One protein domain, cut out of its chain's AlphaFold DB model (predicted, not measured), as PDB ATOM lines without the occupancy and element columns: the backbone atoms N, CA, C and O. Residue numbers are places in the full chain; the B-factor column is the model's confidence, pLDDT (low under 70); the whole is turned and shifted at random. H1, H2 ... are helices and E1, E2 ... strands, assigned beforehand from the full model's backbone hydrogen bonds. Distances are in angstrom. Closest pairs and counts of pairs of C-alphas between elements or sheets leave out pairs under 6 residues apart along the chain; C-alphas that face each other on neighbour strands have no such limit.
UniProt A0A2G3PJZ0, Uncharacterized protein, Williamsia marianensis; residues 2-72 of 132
ATOM      1  N   SER A   2    -138.810 505.068 -43.873       42.25
ATOM      2  CA  SER A   2    -137.861 505.123 -45.011       42.25
ATOM      3  C   SER A   2    -137.359 503.723 -45.390       42.25
ATOM      4  O   SER A   2    -136.964 502.965 -44.506       42.25
ATOM      5  N   SER A   3    -137.376 503.375 -46.680       47.00
ATOM      6  CA  SER A   3    -137.072 502.049 -47.246       47.00
ATOM      7  C   SER A   3    -135.568 501.794 -47.435       47.00
ATOM      8  O   SER A   3    -135.090 501.559 -48.536       47.00
ATOM      9  N   SER A   4    -134.784 501.788 -46.355       58.62
ATOM     10  CA  SER A   4    -133.334 501.529 -46.450       58.62
ATOM     11  C   SER A   4    -132.936 500.061 -46.700       58.62
ATOM     12  O   SER A   4    -131.751 499.773 -46.819       58.62
ATOM     13  N   GLY A   5    -133.881 499.113 -46.733       64.06
ATOM     14  CA  GLY A   5    -133.605 497.675 -46.921       64.06
ATOM     15  C   GLY A   5    -132.909 496.954 -45.752       64.06
ATOM     16  O   GLY A   5    -132.827 495.734 -45.759       64.06
ATOM     17  N   VAL A   6    -132.448 497.675 -44.722       78.75
ATOM     18  CA  VAL A   6    -131.691 497.102 -43.584       78.75
ATOM     19  C   VAL A   6    -132.590 496.389 -42.564       78.75
ATOM     20  O   VAL A   6    -132.139 495.526 -41.815       78.75
ATOM     21  N   HIS A   7    -133.876 496.739 -42.539       82.19
ATOM     22  CA  HIS A   7    -134.840 496.222 -41.575       82.19
ATOM     23  C   HIS A   7    -136.082 495.708 -42.292       82.19
ATOM     24  O   HIS A   7    -136.632 496.411 -43.151       82.19
ATOM     25  N   TRP A   8    -136.540 494.513 -41.915       81.81
ATOM     26  CA  TRP A   8    -137.880 494.069 -42.280       81.81
ATOM     27  C   TRP A   8    -138.903 494.767 -41.388       81.81
ATOM     28  O   TRP A   8    -138.600 495.169 -40.259       81.81
ATOM     29  N   ARG A   9    -140.097 494.969 -41.938       86.88
ATOM     30  CA  ARG A   9    -141.184 495.725 -41.319       86.88
ATOM     31  C   ARG A   9    -142.458 494.902 -41.376       86.88
ATOM     32  O   ARG A   9    -142.635 494.113 -42.299       86.88
ATOM     33  N   LEU A  10    -143.328 495.119 -40.405       88.75
ATOM     34  CA  LEU A  10    -144.645 494.514 -40.306       88.75
ATOM     35  C   LEU A  10    -145.652 495.610 -39.985       88.75
ATOM     36  O   LEU A  10    -145.368 496.499 -39.180       88.75
ATOM     37  N   ALA A  11    -146.824 495.514 -40.597       91.19
ATOM     38  CA  ALA A  11    -147.991 496.269 -40.197       91.19
ATOM     39  C   ALA A  11    -149.184 495.317 -40.076       91.19
ATOM     40  O   ALA A  11    -149.353 494.433 -40.916       91.19
ATOM     41  N   VAL A  12    -149.977 495.483 -39.022       89.88
ATOM     42  CA  VAL A  12    -151.211 494.731 -38.768       89.88
ATOM     43  C   VAL A  12    -152.333 495.743 -38.602       89.88
ATOM     44  O   VAL A  12    -152.174 496.740 -37.899       89.88
ATOM     45  N   THR A  13    -153.456 495.523 -39.273       89.38
ATOM     46  CA  THR A  13    -154.592 496.444 -39.242       89.38
ATOM     47  C   THR A  13    -155.903 495.710 -39.523       89.38
ATOM     48  O   THR A  13    -155.891 494.524 -39.861       89.38
ATOM     49  N   ALA A  14    -157.017 496.427 -39.396       85.81
ATOM     50  CA  ALA A  14    -158.336 495.953 -39.786       85.81
ATOM     51  C   ALA A  14    -158.471 495.880 -41.319       85.81
ATOM     52  O   ALA A  14    -157.833 496.646 -42.046       85.81
ATOM     53  N   ALA A  15    -159.323 494.981 -41.815       82.31
ATOM     54  CA  ALA A  15    -159.547 494.788 -43.250       82.31
ATOM     55  C   ALA A  15    -160.013 496.076 -43.952       82.31
ATOM     56  O   ALA A  15    -159.624 496.349 -45.084       82.31
ATOM     57  N   GLU A  16    -160.796 496.893 -43.253       84.75
ATOM     58  CA  GLU A  16    -161.384 498.145 -43.732       84.75
ATOM     59  C   GLU A  16    -160.336 499.240 -43.966       84.75
ATOM     60  O   GLU A  16    -160.606 500.218 -44.659       84.75
ATOM     61  N   ASN A  17    -159.140 499.083 -43.392       86.81
ATOM     62  CA  ASN A  17    -158.027 500.012 -43.555       86.81
ATOM     63  C   ASN A  17    -157.110 499.645 -44.739       86.81
ATOM     64  O   ASN A  17    -156.102 500.316 -44.977       86.81
ATOM     65  N   MET A  18    -157.429 498.578 -45.479       87.31
ATOM     66  CA  MET A  18    -156.721 498.188 -46.698       87.31
ATOM     67  C   MET A  18    -157.446 498.714 -47.939       87.31
ATOM     68  O   MET A  18    -158.662 498.577 -48.070       87.31
ATOM     69  N   VAL A  19    -156.689 499.268 -48.883       86.81
ATOM     70  CA  VAL A  19    -157.191 499.769 -50.170       86.81
ATOM     71  C   VAL A  19    -156.478 499.039 -51.297       86.81
ATOM     72  O   VAL A  19    -155.266 498.844 -51.238       86.81
ATOM     73  N   ASP A  20    -157.221 498.642 -52.327       83.38
ATOM     74  CA  ASP A  20    -156.627 498.129 -53.561       83.38
ATOM     75  C   ASP A  20    -156.071 499.294 -54.394       83.38
ATOM     76  O   ASP A  20    -156.811 500.156 -54.875       83.38
ATOM     77  N   GLU A  21    -154.753 499.313 -54.563       80.88
ATOM     78  CA  GLU A  21    -154.020 500.233 -55.421       80.88
ATOM     79  C   GLU A  21    -153.402 499.470 -56.598       80.88
ATOM     80  O   GLU A  21    -152.209 499.155 -56.640       80.88
ATOM     81  N   GLY A  22    -154.241 499.157 -57.587       74.50
ATOM     82  CA  GLY A  22    -153.798 498.541 -58.838       74.50
ATOM     83  C   GLY A  22    -153.405 497.072 -58.675       74.50
ATOM     84  O   GLY A  22    -152.405 496.640 -59.247       74.50
ATOM     85  N   GLY A  23    -154.179 496.317 -57.893       71.56
ATOM     86  CA  GLY A  23    -153.954 494.904 -57.589       71.56
ATOM     87  C   GLY A  23    -153.014 494.660 -56.409       71.56
ATOM     88  O   GLY A  23    -152.668 493.511 -56.140       71.56
ATOM     89  N   ASN A  24    -152.602 495.716 -55.702       72.00
ATOM     90  CA  ASN A  24    -151.812 495.630 -54.478       72.00
ATOM     91  C   ASN A  24    -152.612 496.203 -53.313       72.00
ATOM     92  O   ASN A  24    -153.192 497.277 -53.435       72.00
ATOM     93  N   LEU A  25    -152.617 495.509 -52.177       81.19
ATOM     94  CA  LEU A  25    -153.223 496.041 -50.961       81.19
ATOM     95  C   LEU A  25    -152.256 497.016 -50.286       81.19
ATOM     96  O   LEU A  25    -151.158 496.630 -49.876       81.19
ATOM     97  N   SER A  26    -152.694 498.262 -50.158       85.06
ATOM     98  CA  SER A  26    -151.994 499.345 -49.474       85.06
ATOM     99  C   SER A  26    -152.747 499.751 -48.209       85.06
ATOM    100  O   SER A  26    -153.975 499.715 -48.153       85.06
ATOM    101  N   LEU A  27    -152.003 500.176 -47.189       88.69
ATOM    102  CA  LEU A  27    -152.566 500.759 -45.970       88.69
ATOM    103  C   LEU A  27    -153.098 502.169 -46.234       88.69
ATOM    104  O   LEU A  27    -152.347 503.017 -46.720       88.69
ATOM    105  N   HIS A  28    -154.354 502.427 -45.860       89.00
ATOM    106  CA  HIS A  28    -154.966 503.753 -45.934       89.00
ATOM    107  C   HIS A  28    -154.474 504.674 -44.811       89.00
ATOM    108  O   HIS A  28    -153.934 505.749 -45.074       89.00
ATOM    109  N   ASP A  29    -154.637 504.235 -43.562       89.62
ATOM    110  CA  ASP A  29    -154.273 504.967 -42.354       89.62
ATOM    111  C   ASP A  29    -153.189 504.210 -41.576       89.62
ATOM    112  O   ASP A  29    -153.413 503.148 -40.992       89.62
ATOM    113  N   TRP A  30    -151.980 504.768 -41.567       89.75
ATOM    114  CA  TRP A  30    -150.846 504.196 -40.844       89.75
ATOM    115  C   TRP A  30    -150.935 504.379 -39.327       89.75
ATOM    116  O   TRP A  30    -150.304 503.609 -38.605       89.75
ATOM    117  N   GLU A  31    -151.679 505.372 -38.837       89.19
ATOM    118  CA  GLU A  31    -151.876 505.600 -37.401       89.19
ATOM    119  C   GLU A  31    -152.882 504.602 -36.813       89.19
ATOM    120  O   GLU A  31    -152.772 504.231 -35.646       89.19
ATOM    121  N   ALA A  32    -153.798 504.091 -37.641       88.19
ATOM    122  CA  ALA A  32    -154.739 503.024 -37.294       88.19
ATOM    123  C   ALA A  32    -154.152 501.598 -37.418       88.19
ATOM    124  O   ALA A  32    -154.878 500.606 -37.298       88.19
ATOM    125  N   ALA A  33    -152.852 501.465 -37.691       91.25
ATOM    126  CA  ALA A  33    -152.172 500.182 -37.814       91.25
ATOM    127  C   ALA A  33    -151.163 499.972 -36.680       91.25
ATOM    128  O   ALA A  33    -150.391 500.859 -36.316       91.25
ATOM    129  N   PHE A  34    -151.086 498.742 -36.183       92.06
ATOM    130  CA  PHE A  34    -149.940 498.310 -35.403       92.06
ATOM    131  C   PHE A  34    -148.745 498.184 -36.350       92.06
ATOM    132  O   PHE A  34    -148.854 497.536 -37.390       92.06
ATOM    133  N   THR A  35    -147.596 498.764 -35.999       91.56
ATOM    134  CA  THR A  35    -146.385 498.694 -36.825       91.56
ATOM    135  C   THR A  35    -145.180 498.218 -36.026       91.56
ATOM    136  O   THR A  35    -145.003 498.545 -34.854       91.56
ATOM    137  N   TYR A  36    -144.327 497.434 -36.680       90.56
ATOM    138  CA  TYR A  36    -143.071 496.939 -36.129       90.56
ATOM    139  C   TYR A  36    -141.974 496.947 -37.198       90.56
ATOM    140  O   TYR A  36    -142.228 496.791 -38.393       90.56
ATOM    141  N   THR A  37    -140.726 497.122 -36.772       89.19
ATOM    142  CA  THR A  37    -139.541 497.051 -37.628       89.19
ATOM    143  C   THR A  37    -138.392 496.468 -36.828       89.19
ATOM    144  O   THR A  37    -138.206 496.844 -35.679       89.19
ATOM    145  N   THR A  38    -137.536 495.637 -37.422       87.88
ATOM    146  CA  THR A  38    -136.348 495.150 -36.687       87.88
ATOM    147  C   THR A  38    -135.378 496.250 -36.274       87.88
ATOM    148  O   THR A  38    -134.496 496.011 -35.453       87.88
ATOM    149  N   GLY A  39    -135.542 497.464 -36.803       86.19
ATOM    150  CA  GLY A  39    -134.810 498.640 -36.339       86.19
ATOM    151  C   GLY A  39    -135.118 499.039 -34.892       86.19
ATOM    152  O   GLY A  39    -134.278 499.689 -34.279       86.19
ATOM    153  N   THR A  40    -136.266 498.645 -34.323       85.94
ATOM    154  CA  THR A  40    -136.585 498.887 -32.901       85.94
ATOM    155  C   THR A  40    -135.965 497.848 -31.965       85.94
ATOM    156  O   THR A  40    -136.088 497.963 -30.751       85.94
ATOM    157  N   GLY A  41    -135.257 496.846 -32.500       86.88
ATOM    158  CA  GLY A  41    -134.613 495.812 -31.696       86.88
ATOM    159  C   GLY A  41    -135.629 494.938 -30.960       86.88
ATOM    160  O   GLY A  41    -136.618 494.502 -31.538       86.88
ATOM    161  N   ALA A  42    -135.372 494.662 -29.682       89.12
ATOM    162  CA  ALA A  42    -136.203 493.790 -28.853       89.12
ATOM    163  C   ALA A  42    -137.375 494.536 -28.186       89.12
ATOM    164  O   ALA A  42    -137.751 494.204 -27.066       89.12
ATOM    165  N   GLU A  43    -137.936 495.555 -28.835       90.12
ATOM    166  CA  GLU A  43    -139.092 496.298 -28.328       90.12
ATOM    167  C   GLU A  43    -140.284 496.204 -29.278       90.12
ATOM    168  O   GLU A  43    -140.166 496.445 -30.484       90.12
ATOM    169  N   ILE A  44    -141.447 495.882 -28.708       89.88
ATOM    170  CA  ILE A  44    -142.732 495.774 -29.397       89.88
ATOM    171  C   ILE A  44    -143.771 496.590 -28.621       89.88
ATOM    172  O   ILE A  44    -143.994 496.337 -27.441       89.88
ATOM    173  N   ALA A  45    -144.383 497.589 -29.273       86.62
ATOM    174  CA  ALA A  45    -145.341 498.526 -28.662       86.62
ATOM    175  C   ALA A  45    -144.869 499.119 -27.314       86.62
ATOM    176  O   ALA A  45    -145.629 499.222 -26.353       86.62
ATOM    177  N   GLY A  46    -143.581 499.470 -27.222       85.75
ATOM    178  CA  GLY A  46    -142.980 500.015 -25.998       85.75
ATOM    179  C   GLY A  46    -142.737 498.992 -24.881       85.75
ATOM    180  O   GLY A  46    -142.359 499.382 -23.779       85.75
ATOM    181  N   ARG A  47    -142.935 497.691 -25.134       87.50
ATOM    182  CA  ARG A  47    -142.589 496.598 -24.214       87.50
ATOM    183  C   ARG A  47    -141.321 495.891 -24.679       87.50
ATOM    184  O   ARG A  47    -141.195 495.547 -25.853       87.50
ATOM    185  N   SER A  48    -140.404 495.622 -23.753       91.50
ATOM    186  CA  SER A  48    -139.231 494.794 -24.042       91.50
ATOM    187  C   SER A  48    -139.621 493.321 -24.166       91.50
ATOM    188  O   SER A  48    -140.259 492.753 -23.281       91.50
ATOM    189  N   VAL A  49    -139.194 492.697 -25.256       91.44
ATOM    190  CA  VAL A  49    -139.362 491.278 -25.560       91.44
ATOM    191  C   VAL A  49    -138.104 490.537 -25.136       91.44
ATOM    192  O   VAL A  49    -136.983 490.946 -25.435       91.44
ATOM    193  N   THR A  50    -138.280 489.427 -24.430       92.06
ATOM    194  CA  THR A  50    -137.176 488.594 -23.941       92.06
ATOM    195  C   THR A  50    -137.344 487.157 -24.421       92.06
ATOM    196  O   THR A  50    -138.379 486.799 -24.973       92.06
ATOM    197  N   GLY A  51    -136.355 486.296 -24.164       90.88
ATOM    198  CA  GLY A  51    -136.477 484.862 -24.458       90.88
ATOM    199  C   GLY A  51    -137.585 484.141 -23.674       90.88
ATOM    200  O   GLY A  51    -137.913 483.010 -24.012       90.88
ATOM    201  N   ALA A  52    -138.153 484.774 -22.640       92.88
ATOM    202  CA  ALA A  52    -139.305 484.252 -21.905       92.88
ATOM    203  C   ALA A  52    -140.650 484.708 -22.495       92.88
ATOM    204  O   ALA A  52    -141.681 484.145 -22.136       92.88
ATOM    205  N   THR A  53    -140.647 485.715 -23.374       93.81
ATOM    206  CA  THR A  53    -141.868 486.261 -23.964       93.81
ATOM    207  C   THR A  53    -142.427 485.289 -24.996       93.81
ATOM    208  O   THR A  53    -141.745 484.882 -25.937       93.81
ATOM    209  N   THR A  54    -143.684 484.911 -24.813       93.19
ATOM    210  CA  THR A  54    -144.383 483.951 -25.661       93.19
ATOM    211  C   THR A  54    -145.040 484.639 -26.863       93.19
ATOM    212  O   THR A  54    -145.397 485.816 -26.792       93.19
ATOM    213  N   PRO A  55    -145.280 483.914 -27.970       89.81
ATOM    214  CA  PRO A  55    -146.052 484.451 -29.089       89.81
ATOM    215  C   PRO A  55    -147.467 484.904 -28.701       89.81
ATOM    216  O   PRO A  55    -147.964 485.866 -29.276       89.81
ATOM    217  N   ALA A  56    -148.095 484.242 -27.721       90.69
ATOM    218  CA  ALA A  56    -149.425 484.605 -27.231       90.69
ATOM    219  C   ALA A  56    -149.426 485.990 -26.566       90.69
ATOM    220  O   ALA A  56    -150.257 486.823 -26.900       90.69
ATOM    221  N   GLU A  57    -148.430 486.283 -25.724       92.56
ATOM    222  CA  GLU A  57    -148.291 487.606 -25.101       92.56
ATOM    223  C   GLU A  57    -148.069 488.716 -26.139       92.56
ATOM    224  O   GLU A  57    -148.572 489.826 -25.981       92.56
ATOM    225  N   ILE A  58    -147.331 488.434 -27.219       91.69
ATOM    226  CA  ILE A  58    -147.161 489.397 -28.317       91.69
ATOM    227  C   ILE A  58    -148.460 489.577 -29.104       91.69
ATOM    228  O   ILE A  58    -148.784 490.702 -29.480       91.69
ATOM    229  N   ALA A  59    -149.211 488.500 -29.340       89.56
ATOM    230  CA  ALA A  59    -150.517 488.586 -29.981       89.56
ATOM    231  C   ALA A  59    -151.469 489.470 -29.164       89.56
ATOM    232  O   ALA A  59    -152.069 490.379 -29.733       89.56
ATOM    233  N   ASP A  60    -151.523 489.289 -27.842       89.19
ATOM    234  CA  ASP A  60    -152.327 490.125 -26.946       89.19
ATOM    235  C   ASP A  60    -151.927 491.604 -27.049       89.19
ATOM    236  O   ASP A  60    -152.788 492.465 -27.178       89.19
ATOM    237  N   VAL A  61    -150.627 491.919 -27.104       90.38
ATOM    238  CA  VAL A  61    -150.134 493.300 -27.291       90.38
ATOM    239  C   VAL A  61    -150.583 493.906 -28.624       90.38
ATOM    240  O   VAL A  61    -150.969 495.077 -28.681       90.38
ATOM    241  N   ILE A  62    -150.528 493.131 -29.709       89.94
ATOM    242  CA  ILE A  62    -150.972 493.580 -31.035       89.94
ATOM    243  C   ILE A  62    -152.478 493.853 -31.014       89.94
ATOM    244  O   ILE A  62    -152.928 494.881 -31.515       89.94
ATOM    245  N   VAL A  63    -153.245 492.958 -30.394       87.38
ATOM    246  CA  VAL A  63    -154.701 493.048 -30.259       87.38
ATOM    247  C   VAL A  63    -155.108 494.235 -29.375       87.38
ATOM    248  O   VAL A  63    -155.985 495.005 -29.759       87.38
ATOM    249  N   GLU A  64    -154.424 494.457 -28.250       87.56
ATOM    250  CA  GLU A  64    -154.582 495.639 -27.386       87.56
ATOM    251  C   GLU A  64    -154.336 496.951 -28.150       87.56
ATOM    252  O   GLU A  64    -154.960 497.971 -27.854       87.56
ATOM    253  N   SER A  65    -153.452 496.925 -29.151       86.38
ATOM    254  CA  SER A  65    -153.132 498.080 -30.001       86.38
ATOM    255  C   SER A  65    -154.163 498.324 -31.111       86.38
ATOM    256  O   SER A  65    -154.116 499.366 -31.764       86.38
ATOM    257  N   LEU A  66    -155.090 497.385 -31.337       86.12
ATOM    258  CA  LEU A  66    -156.069 497.397 -32.428       86.12
ATOM    259  C   LEU A  66    -157.503 497.107 -31.929       86.12
ATOM    260  O   LEU A  66    -158.171 496.211 -32.450       86.12
ATOM    261  N   PRO A  67    -158.029 497.861 -30.946       68.62
ATOM    262  CA  PRO A  67    -159.294 497.526 -30.287       68.62
ATOM    263  C   PRO A  67    -160.513 497.535 -31.225       68.62
ATOM    264  O   PRO A  67    -161.491 496.848 -30.953       68.62
ATOM    265  N   SER A  68    -160.468 498.286 -32.329       67.69
ATOM    266  CA  SER A  68    -161.536 498.328 -33.339       67.69
ATOM    267  C   SER A  68    -161.424 497.249 -34.422       67.69
ATOM    268  O   SER A  68    -162.355 497.105 -35.207       67.69
ATOM    269  N   ALA A  69    -160.313 496.506 -34.489       64.94
ATOM    270  CA  ALA A  69    -160.057 495.510 -35.535       64.94
ATOM    271  C   ALA A  69    -160.507 494.088 -35.152       64.94
ATOM    272  O   ALA A  69    -160.427 493.170 -35.968       64.94
ATOM    273  N   ILE A  70    -160.945 493.880 -33.907       65.19
ATOM    274  CA  ILE A  70    -161.357 492.566 -33.414       65.19
ATOM    275  C   ILE A  70    -162.829 492.360 -33.779       65.19
ATOM    276  O   ILE A  70    -163.728 492.798 -33.064       65.19
ATOM    277  N   GLY A  71    -163.078 491.706 -34.912       63.12
ATOM    278  CA  GLY A  71    -164.403 491.176 -35.228       63.12
ATOM    279  C   GLY A  71    -164.781 490.001 -34.315       63.12
ATOM    280  O   GLY A  71    -163.917 489.305 -33.783       63.12
ATOM    281  N   ASP A  72    -166.083 489.736 -34.178       60.09
ATOM    282  CA  ASP A  72    -166.620 488.705 -33.271       60.09
ATOM    283  C   ASP A  72    -166.355 487.250 -33.720       60.09
ATOM    284  O   ASP A  72    -166.640 486.307 -32.979       60.09
TER     285      ASP A  72
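What this domain is: This is residues 2 to 72 of the 132 residues of an uncharacterized protein of Williamsia marianensis (UniProt A0A2G3PJZ0). Little regular structure: a flat, loop-rich model with a two-strand ribbon, E1 and E4, in the middle, the small hairpin of E2 and E3 off towards one end, and one helix, H1, off towards the other. The 71 printed residues run E1, E2, E3, E4, H1, a mixed class with 24 residues in named elements; both sheets are antiparallel. The whole is only just loose, close to compact, with radius of gyration of the C-alphas 13.7 A and spans of 41 by 37 by 17 A.

Where its parts are: E1, residues 9 to 12, starts at C-alpha (-141.184, 495.725, -41.319) and measures 10.4 A. E2 is residues 18 to 20, E3 25 to 27, each 6.9 A. E4, residues 34 to 37, measures 10.7 A. H1, residues 55 to 64, measures 14.2 A and ends at C-alpha (-154.582, 495.639, -27.386).

How they stand to each other: E1 and E4 are antiparallel at 168 degrees, with N 10 and O 36 2.8 A apart, within hydrogen-bond range. The hairpin E2 and E3 has N 19 and O 26 at 2.8 A. The closest C-alphas of E4 and H1, Phe 34 and Ile 62, are 6.5 A apart. E2 and H1 are apart. In H1 every O i to N i+4 pair is within hydrogen-bond range.

The domain as a whole: The C-alphas of Gly 22 and Ala 52, the farthest apart, are 42.2 A apart. The printed part has no cut. The link E4 to H1 is long, 17 residues. Residues 2 to 5 and 67 to 72 are under pLDDT 70.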